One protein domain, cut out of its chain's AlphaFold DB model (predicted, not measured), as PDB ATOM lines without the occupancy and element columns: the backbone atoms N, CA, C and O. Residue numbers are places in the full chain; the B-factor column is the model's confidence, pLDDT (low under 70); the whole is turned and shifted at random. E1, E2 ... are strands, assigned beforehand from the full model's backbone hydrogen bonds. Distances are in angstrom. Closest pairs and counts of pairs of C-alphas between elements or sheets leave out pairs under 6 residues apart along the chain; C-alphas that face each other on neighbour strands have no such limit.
ATOM      1  N   GLN A 274     -46.151  30.070 -43.253       96.75
ATOM      2  CA  GLN A 274     -46.683  31.408 -43.462       96.75
ATOM      3  C   GLN A 274     -47.232  31.983 -42.157       96.75
ATOM      4  O   GLN A 274     -47.601  31.245 -41.241       96.75
ATOM      5  N   THR A 275     -47.300  33.306 -42.085       97.38
ATOM      6  CA  THR A 275     -47.927  34.059 -40.999       97.38
ATOM      7  C   THR A 275     -49.123  34.866 -41.494       97.38
ATOM      8  O   THR A 275     -49.208  35.200 -42.676       97.38
ATOM      9  N   VAL A 276     -50.049  35.174 -40.590       96.88
ATOM     10  CA  VAL A 276     -51.246  35.984 -40.840       96.88
ATOM     11  C   VAL A 276     -51.374  37.010 -39.715       96.88
ATOM     12  O   VAL A 276     -51.389  36.619 -38.545       96.88
ATOM     13  N   ASP A 277     -51.440  38.299 -40.065       94.44
ATOM     14  CA  ASP A 277     -51.473  39.446 -39.132       94.44
ATOM     15  C   ASP A 277     -50.287  39.506 -38.137       94.44
ATOM     16  O   ASP A 277     -50.334  40.240 -37.152       94.44
ATOM     17  N   GLY A 278     -49.242  38.697 -38.341       91.94
ATOM     18  CA  GLY A 278     -48.198  38.454 -37.348       91.94
ATOM     19  C   GLY A 278     -46.802  38.769 -37.849       91.94
ATOM     20  O   GLY A 278     -46.427  38.376 -38.957       91.94
ATOM     21  N   ASP A 279     -46.034  39.449 -37.003       94.88
ATOM     22  CA  ASP A 279     -44.633  39.756 -37.257       94.88
ATOM     23  C   ASP A 279     -43.772  38.491 -37.233       94.88
ATOM     24  O   ASP A 279     -44.012  37.537 -36.487       94.88
ATOM     25  N   VAL A 280     -42.707  38.519 -38.027       95.56
ATOM     26  CA  VAL A 280     -41.661  37.502 -38.023       95.56
ATOM     27  C   VAL A 280     -40.346  38.185 -37.706       95.56
ATOM     28  O   VAL A 280     -39.973  39.164 -38.350       95.56
ATOM     29  N   HIS A 281     -39.600  37.630 -36.759       94.50
ATOM     30  CA  HIS A 281     -38.235  38.059 -36.500       94.50
ATOM     31  C   HIS A 281     -37.286  36.867 -36.385       94.50
ATOM     32  O   HIS A 281     -37.561  35.919 -35.650       94.50
ATOM     33  N   ALA A 282     -36.131  36.941 -37.049       93.50
ATOM     34  CA  ALA A 282     -35.023  36.019 -36.818       93.50
ATOM     35  C   ALA A 282     -33.691  36.764 -36.675       93.50
ATOM     36  O   ALA A 282     -33.236  37.443 -37.589       93.50
ATOM     37  N   ARG A 283     -32.979  36.536 -35.569       89.88
ATOM     38  CA  ARG A 283     -31.618  37.074 -35.382       89.88
ATOM     39  C   ARG A 283     -30.590  36.545 -36.375       89.88
ATOM     40  O   ARG A 283     -29.526  37.130 -36.504       89.88
ATOM     41  N   ASN A 284     -30.890  35.428 -37.025       91.06
ATOM     42  CA  ASN A 284     -30.059  34.839 -38.062       91.06
ATOM     43  C   ASN A 284     -30.855  34.864 -39.367       91.06
ATOM     44  O   ASN A 284     -31.211  35.935 -39.851       91.06
ATOM     45  N   SER A 285     -31.151  33.694 -39.921       94.69
ATOM     46  CA  SER A 285     -31.799  33.560 -41.216       94.69
ATOM     47  C   SER A 285     -33.272  33.179 -41.103       94.69
ATOM     48  O   SER A 285     -33.667  32.462 -40.184       94.69
ATOM     49  N   ILE A 286     -34.064  33.615 -42.084       96.62
ATOM     50  CA  ILE A 286     -35.442  33.159 -42.306       96.62
ATOM     51  C   ILE A 286     -35.458  32.279 -43.553       96.62
ATOM     52  O   ILE A 286     -35.025  32.702 -44.624       96.62
ATOM     53  N   THR A 287     -36.020  31.079 -43.433       96.31
ATOM     54  CA  THR A 287     -36.199  30.162 -44.562       96.31
ATOM     55  C   THR A 287     -37.643  29.674 -44.604       96.31
ATOM     56  O   THR A 287     -38.109  29.046 -43.655       96.31
ATOM     57  N   SER A 288     -38.330  29.925 -45.717       96.19
ATOM     58  CA  SER A 288     -39.644  29.359 -46.040       96.19
ATOM     59  C   SER A 288     -39.727  29.166 -47.551       96.19
ATOM     60  O   SER A 288     -39.690  30.132 -48.297       96.19
ATOM     61  N   ARG A 289     -39.777  27.929 -48.047       95.06
ATOM     62  CA  ARG A 289     -39.643  27.659 -49.490       95.06
ATOM     63  C   ARG A 289     -40.977  27.798 -50.229       95.06
ATOM     64  O   ARG A 289     -41.491  26.806 -50.736       95.06
ATOM     65  N   ILE A 290     -41.539  29.008 -50.269       95.56
ATOM     66  CA  ILE A 290     -42.855  29.267 -50.872       95.56
ATOM     67  C   ILE A 290     -42.820  28.836 -52.352       95.56
ATOM     68  O   ILE A 290     -41.976  29.330 -53.105       95.56
ATOM     69  N   PRO A 291     -43.678  27.899 -52.792       94.12
ATOM     70  CA  PRO A 291     -43.612  27.356 -54.142       94.12
ATOM     71  C   PRO A 291     -44.369  28.211 -55.155       94.12
ATOM     72  O   PRO A 291     -45.342  28.892 -54.833       94.12
ATOM     73  N   GLY A 292     -43.990  28.089 -56.428       92.56
ATOM     74  CA  GLY A 292     -44.645  28.808 -57.521       92.56
ATOM     75  C   GLY A 292     -46.115  28.488 -57.736       92.56
ATOM     76  O   GLY A 292     -46.849  29.319 -58.272       92.56
ATOM     77  N   CYS A 293     -46.562  27.318 -57.283       91.94
ATOM     78  CA  CYS A 293     -47.958  26.913 -57.376       91.94
ATOM     79  C   CYS A 293     -48.852  27.474 -56.261       91.94
ATOM     80  O   CYS A 293     -50.063  27.283 -56.337       91.94
ATOM     81  N   ALA A 294     -48.297  28.163 -55.250       92.50
ATOM     82  CA  ALA A 294     -49.095  28.852 -54.238       92.50
ATOM     83  C   ALA A 294     -49.977  29.908 -54.931       92.50
ATOM     84  O   ALA A 294     -49.488  30.917 -55.443       92.50
ATOM     85  N   SER A 295     -51.275  29.614 -55.033       78.00
ATOM     86  CA  SER A 295     -52.234  30.325 -55.891       78.00
ATOM     87  C   SER A 295     -52.695  31.656 -55.302       78.00
ATOM     88  O   SER A 295     -53.010  32.586 -56.040       78.00
ATOM     89  N   THR A 296     -52.684  31.767 -53.977       75.50
ATOM     90  CA  THR A 296     -52.987  32.984 -53.225       75.50
ATOM     91  C   THR A 296     -51.918  33.200 -52.175       75.50
ATOM     92  O   THR A 296     -51.506  32.251 -51.511       75.50
ATOM     93  N   GLY A 297     -51.496  34.451 -51.998       77.44
ATOM     94  CA  GLY A 297     -50.631  34.796 -50.882       77.44
ATOM     95  C   GLY A 297     -49.229  34.207 -50.997       77.44
ATOM     96  O   GLY A 297     -48.778  33.521 -50.085       77.44
ATOM     97  N   LYS A 298     -48.507  34.496 -52.091       92.12
ATOM     98  CA  LYS A 298     -47.064  34.203 -52.222       92.12
ATOM     99  C   LYS A 298     -46.218  35.124 -51.333       92.12
ATOM    100  O   LYS A 298     -45.244  35.718 -51.781       92.12
ATOM    101  N   TYR A 299     -46.612  35.274 -50.080       95.44
ATOM    102  CA  TYR A 299     -45.990  36.150 -49.102       95.44
ATOM    103  C   TYR A 299     -45.733  35.361 -47.827       95.44
ATOM    104  O   TYR A 299     -46.521  34.487 -47.475       95.44
ATOM    105  N   LEU A 300     -44.650  35.651 -47.117       96.44
ATOM    106  CA  LEU A 300     -44.405  35.045 -45.813       96.44
ATOM    107  C   LEU A 300     -45.409  35.547 -44.765       96.44
ATOM    108  O   LEU A 300     -45.785  34.784 -43.877       96.44
ATOM    109  N   SER A 301     -45.855  36.801 -44.869       96.69
ATOM    110  CA  SER A 301     -46.876  37.393 -44.002       96.69
ATOM    111  C   SER A 301     -48.060  37.931 -44.801       96.69
ATOM    112  O   SER A 301     -47.900  38.784 -45.679       96.69
ATOM    113  N   LEU A 302     -49.250  37.413 -44.502       95.69
ATOM    114  CA  LEU A 302     -50.514  37.821 -45.109       95.69
ATOM    115  C   LEU A 302     -51.282  38.783 -44.217       95.69
ATOM    116  O   LEU A 302     -51.227  38.705 -42.987       95.69
ATOM    117  N   LYS A 303     -52.074  39.631 -44.864       94.25
ATOM    118  CA  LYS A 303     -53.125  40.398 -44.214       94.25
ATOM    119  C   LYS A 303     -54.267  39.458 -43.838       94.25
ATOM    120  O   LYS A 303     -54.890  38.834 -44.693       94.25
ATOM    121  N   GLY A 304     -54.546  39.359 -42.549       91.94
ATOM    122  CA  GLY A 304     -55.720  38.681 -42.026       91.94
ATOM    123  C   GLY A 304     -56.843  39.661 -41.705       91.94
ATOM    124  O   GLY A 304     -57.038  40.684 -42.369       91.94
ATOM    125  N   LEU A 305     -57.617  39.329 -40.672       90.06
ATOM    126  CA  LEU A 305     -58.768  40.124 -40.234       90.06
ATOM    127  C   LEU A 305     -58.349  41.433 -39.556       90.06
ATOM    128  O   LEU A 305     -59.144  42.371 -39.526       90.06
ATOM    129  N   GLY A 306     -57.116  41.506 -39.036       86.56
ATOM    130  CA  GLY A 306     -56.530  42.742 -38.505       86.56
ATOM    131  C   GLY A 306     -56.296  43.800 -39.584       86.56
ATOM    132  O   GLY A 306     -56.180  44.987 -39.288       86.56
ATOM    133  N   GLY A 307     -56.296  43.384 -40.850       89.12
ATOM    134  CA  GLY A 307     -56.268  44.281 -41.989       89.12
ATOM    135  C   GLY A 307     -54.870  44.767 -42.372       89.12
ATOM    136  O   GLY A 307     -54.765  45.599 -43.276       89.12
ATOM    137  N   MET A 308     -53.818  44.241 -41.744       90.75
ATOM    138  CA  MET A 308     -52.416  44.527 -42.051       90.75
ATOM    139  C   MET A 308     -51.588  43.242 -41.895       90.75
ATOM    140  O   MET A 308     -51.798  42.525 -40.920       90.75
ATOM    141  N   PRO A 309     -50.661  42.925 -42.814       94.12
ATOM    142  CA  PRO A 309     -49.702  41.852 -42.589       94.12
ATOM    143  C   PRO A 309     -48.720  42.251 -41.481       94.12
ATOM    144  O   PRO A 309     -48.620  43.420 -41.112       94.12
ATOM    145  N   GLY A 310     -47.952  41.288 -40.986       92.62
ATOM    146  CA  GLY A 310     -46.837  41.579 -40.096       92.62
ATOM    147  C   GLY A 310     -45.583  42.052 -40.827       92.62
ATOM    148  O   GLY A 310     -45.419  41.901 -42.047       92.62
ATOM    149  N   VAL A 311     -44.663  42.603 -40.045       93.56
ATOM    150  CA  VAL A 311     -43.309  42.968 -40.456       93.56
ATOM    151  C   VAL A 311     -42.430  41.722 -40.459       93.56
ATOM    152  O   VAL A 311     -42.325  41.014 -39.455       93.56
ATOM    153  N   VAL A 312     -41.745  41.463 -41.574       95.19
ATOM    154  CA  VAL A 312     -40.731  40.404 -41.647       95.19
ATOM    155  C   VAL A 312     -39.351  41.003 -41.421       95.19
ATOM    156  O   VAL A 312     -38.861  41.793 -42.224       95.19
ATOM    157  N   SER A 313     -38.689  40.611 -40.338       94.38
ATOM    158  CA  SER A 313     -37.394  41.162 -39.955       94.38
ATOM    159  C   SER A 313     -36.331  40.098 -39.706       94.38
ATOM    160  O   SER A 313     -36.604  39.028 -39.167       94.38
ATOM    161  N   TRP A 314     -35.093  40.372 -40.109       94.19
ATOM    162  CA  TRP A 314     -33.984  39.428 -39.960       94.19
ATOM    163  C   TRP A 314     -32.634  40.134 -39.910       94.19
ATOM    164  O   TRP A 314     -32.542  41.307 -40.250       94.19
ATOM    165  N   ASN A 315     -31.569  39.412 -39.573       92.00
ATOM    166  CA  ASN A 315     -30.206  39.948 -39.661       92.00
ATOM    167  C   ASN A 315     -29.314  39.201 -40.670       92.00
ATOM    168  O   ASN A 315     -28.512  39.795 -41.390       92.00
ATOM    169  N   GLY A 316     -29.478  37.882 -40.765       92.38
ATOM    170  CA  GLY A 316     -28.702  37.006 -41.637       92.38
ATOM    171  C   GLY A 316     -29.212  36.986 -43.078       92.38
ATOM    172  O   GLY A 316     -29.321  38.016 -43.748       92.38
ATOM    173  N   THR A 317     -29.497  35.785 -43.577       94.62
ATOM    174  CA  THR A 317     -29.988  35.562 -44.943       94.62
ATOM    175  C   THR A 317     -31.472  35.225 -44.963       94.62
ATOM    176  O   THR A 317     -32.033  34.720 -43.994       94.62
ATOM    177  N   THR A 318     -32.119  35.473 -46.094       95.31
ATOM    178  CA  THR A 318     -33.522  35.113 -46.308       95.31
ATOM    179  C   THR A 318     -33.648  34.239 -47.537       95.31
ATOM    180  O   THR A 318     -33.064  34.550 -48.573       95.31
ATOM    181  N   TYR A 319     -34.436  33.172 -47.444       95.88
ATOM    182  CA  TYR A 319     -34.790  32.337 -48.587       95.88
ATOM    183  C   TYR A 319     -36.288  32.047 -48.575       95.88
ATOM    184  O   TYR A 319     -36.760  31.247 -47.764       95.88
ATOM    185  N   LEU A 320     -37.021  32.713 -49.472       95.69
ATOM    186  CA  LEU A 320     -38.482  32.646 -49.550       95.69
ATOM    187  C   LEU A 320     -39.004  31.807 -50.732       95.69
ATOM    188  O   LEU A 320     -40.200  31.807 -51.008       95.69
ATOM    189  N   GLY A 321     -38.130  31.087 -51.443       94.81
ATOM    190  CA  GLY A 321     -38.506  30.389 -52.676       94.81
ATOM    191  C   GLY A 321     -38.979  31.372 -53.753       94.81
ATOM    192  O   GLY A 321     -38.264  32.314 -54.080       94.81
ATOM    193  N   GLU A 322     -40.183  31.155 -54.279       94.25
ATOM    194  CA  GLU A 322     -40.872  32.055 -55.216       94.25
ATOM    195  C   GLU A 322     -41.759  33.107 -54.521       94.25
ATOM    196  O   GLU A 322     -42.491  33.843 -55.185       94.25
ATOM    197  N   GLY A 323     -41.747  33.158 -53.187       94.19
ATOM    198  CA  GLY A 323     -42.528  34.115 -52.412       94.19
ATOM    199  C   GLY A 323     -41.803  35.425 -52.102       94.19
ATOM    200  O   GLY A 323     -40.617  35.603 -52.368       94.19
ATOM    201  N   SER A 324     -42.550  36.353 -51.512       94.31
ATOM    202  CA  SER A 324     -42.118  37.675 -51.044       94.31
ATOM    203  C   SER A 324     -42.346  37.829 -49.532       94.31
ATOM    204  O   SER A 324     -42.852  36.917 -48.882       94.31
ATOM    205  N   PHE A 325     -41.955  38.959 -48.941       93.81
ATOM    206  CA  PHE A 325     -41.981  39.162 -47.485       93.81
ATOM    207  C   PHE A 325     -43.396  39.327 -46.928       93.81
ATOM    208  O   PHE A 325     -43.932  38.404 -46.317       93.81
ATOM    209  N   SER A 326     -44.018  40.468 -47.190       91.25
ATOM    210  CA  SER A 326     -45.372  40.782 -46.737       91.25
ATOM    211  C   SER A 326     -46.239  41.120 -47.936       91.25
ATOM    212  O   SER A 326     -45.724  41.567 -48.963       91.25
ATOM    213  N   GLU A 327     -47.543  40.906 -47.799       88.94
ATOM    214  CA  GLU A 327     -48.508  41.138 -48.870       88.94
ATOM    215  C   GLU A 327     -48.336  42.513 -49.541       88.94
ATOM    216  O   GLU A 327     -48.295  43.557 -48.890       88.94
ATOM    217  N   ALA A 328     -48.173  42.495 -50.863       75.19
ATOM    218  CA  ALA A 328     -47.957  43.654 -51.723       75.19
ATOM    219  C   ALA A 328     -49.151  43.793 -52.696       75.19
ATOM    220  O   ALA A 328     -49.824  42.794 -52.971       75.19
ATOM    221  N   PRO A 329     -49.438  44.995 -53.235       73.56
ATOM    222  CA  PRO A 329     -48.572  46.180 -53.301       73.56
ATOM    223  C   PRO A 329     -48.523  47.045 -52.033       73.56
ATOM    224  O   PRO A 329     -47.613  47.857 -51.910       73.56
ATOM    225  N   ASP A 330     -49.460  46.875 -51.102       76.19
ATOM    226  CA  ASP A 330     -49.728  47.898 -50.081       76.19
ATOM    227  C   ASP A 330     -48.719  47.944 -48.919       76.19
ATOM    228  O   ASP A 330     -48.586  48.991 -48.286       76.19
ATOM    229  N   TYR A 331     -48.005  46.848 -48.622       81.12
ATOM    230  CA  TYR A 331     -47.170  46.767 -47.417       81.12
ATOM    231  C   TYR A 331     -45.695  46.492 -47.721       81.12
ATOM    232  O   TYR A 331     -44.860  47.354 -47.470       81.12
ATOM    233  N   ASN A 332     -45.345  45.310 -48.254       86.94
ATOM    234  CA  ASN A 332     -43.944  44.861 -48.402       86.94
ATOM    235  C   ASN A 332     -43.064  45.201 -47.171       86.94
ATOM    236  O   ASN A 332     -41.930  45.671 -47.299       86.94
ATOM    237  N   TRP A 333     -43.620  45.028 -45.969       92.25
ATOM    238  CA  TRP A 333     -42.990  45.429 -44.716       92.25
ATOM    239  C   TRP A 333     -41.864  44.477 -44.338       92.25
ATOM    240  O   TRP A 333     -42.077  43.380 -43.826       92.25
ATOM    241  N   GLN A 334     -40.641  44.933 -44.574       92.81
ATOM    242  CA  GLN A 334     -39.435  44.180 -44.289       92.81
ATOM    243  C   GLN A 334     -38.389  45.054 -43.606       92.81
ATOM    244  O   GLN A 334     -38.266  46.239 -43.913       92.81
ATOM    245  N   ALA A 335     -37.610  44.460 -42.705       91.69
ATOM    246  CA  ALA A 335     -36.526  45.154 -42.023       91.69
ATOM    247  C   ALA A 335     -35.322  44.235 -41.816       91.69
ATOM    248  O   ALA A 335     -35.403  43.227 -41.114       91.69
ATOM    249  N   LYS A 336     -34.164  44.615 -42.363       91.50
ATOM    250  CA  LYS A 336     -32.905  43.968 -41.997       91.50
ATOM    251  C   LYS A 336     -32.336  44.665 -40.763       91.50
ATOM    252  O   LYS A 336     -31.890  45.803 -40.861       91.50
ATOM    253  N   THR A 337     -32.397  44.017 -39.606       86.12
ATOM    254  CA  THR A 337     -32.064  44.624 -38.315       86.12
ATOM    255  C   THR A 337     -31.313  43.662 -37.400       86.12
ATOM    256  O   THR A 337     -31.689  42.499 -37.226       86.12
TER     257      THR A 337
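AT A GLANCE: This is residues 274 to 337 of the 513 residues of an uncharacterized protein of Candidatus Shapirobacteria bacterium CG09_land_8_20_14_0_10_39_12 (UniProt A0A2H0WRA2). The chain is wound in stacked turns, a short three-sided solenoid: E1, E2 and E3 make the first turn, E4, E5 and E6 the second, and E7 and E8 two sides of a third. Each side is a narrow sheet of short parallel strands, E1 E4 E7, E2 E5 E8 and E3 E6, and loops bulge out where the links are longer. The printed part has 64 residues with eight named strands, E1 to E8 along the chain, and no named helix; its class is all strand, though under half of its residues, 28, are in named elements. It is compact, with a radius of gyration of the C-alphas of 10.9 A, and spans 28 by 26 by 16 A.

HOW THE PARTS SIT: E1, residues 274 to 276, is an edge strand and the parallel neighbour of E4, residues 299 to 302, at 18 degrees; N 275 and O 300 are 2.8 A apart, within hydrogen-bond range. E4 is the inner strand, with E7, residues 324 to 326, its other parallel neighbour at 22 degrees; N 301 and O 325 are 2.9 A apart. The pairing is staggered: E4 pairs with E7 over residues 299 to 301 and with E1 over 301 to 302. In the second sheet E2, residues 280 to 282, is parallel to E5, residues 312 to 314, at 6 degrees, with N 313 and O 280 2.8 A apart. E5 is parallel to E8, residues 334 to 336, at 8 degrees, with N 335 and O 312 3.0 A apart. E3, residues 286 to 290, is parallel to E6, residues 318 to 321, at 7 degrees, with N 288 and O 319 2.9 A apart. Between sheets, the closest C-alphas of E3 and E4 are those of Ser 288 and Leu 300, 7.4 A apart, and those of E5 and E7 are Val 312 and Phe 325, 6.1 A apart. E1 and E8 are apart.

IN THESE COORDINATES: E1 begins at C-alpha 274, (-46.683, 31.408, -43.462). E3 is the longest strand, 12.0 A from C-alpha 286 at (-35.442, 33.159, -42.306) to C-alpha 290, and E6 measures 9.4 A. E1 and E5 measure 7.0 A each, E2 and E8 6.9 A each, E4 6.3 A and E7 6.2 A. E8 ends at C-alpha 336, (-32.905, 43.968, -41.997).

THE WHOLE: The C-alphas of Cys 293 and Thr 337, the two farthest apart, are 30.5 A from each other. The printed part, residues 274 to 337, has no cut. The links E1 to E2, E2 to E3, E5 to E6 and E6 to E7 are tight; those from E3 to E4, E4 to E5 and E7 to E8 are short, with 8, 9 and 7 residues, and no link is long. The mean pLDDT of the printed part is 91.6, and no printed residue is under 70.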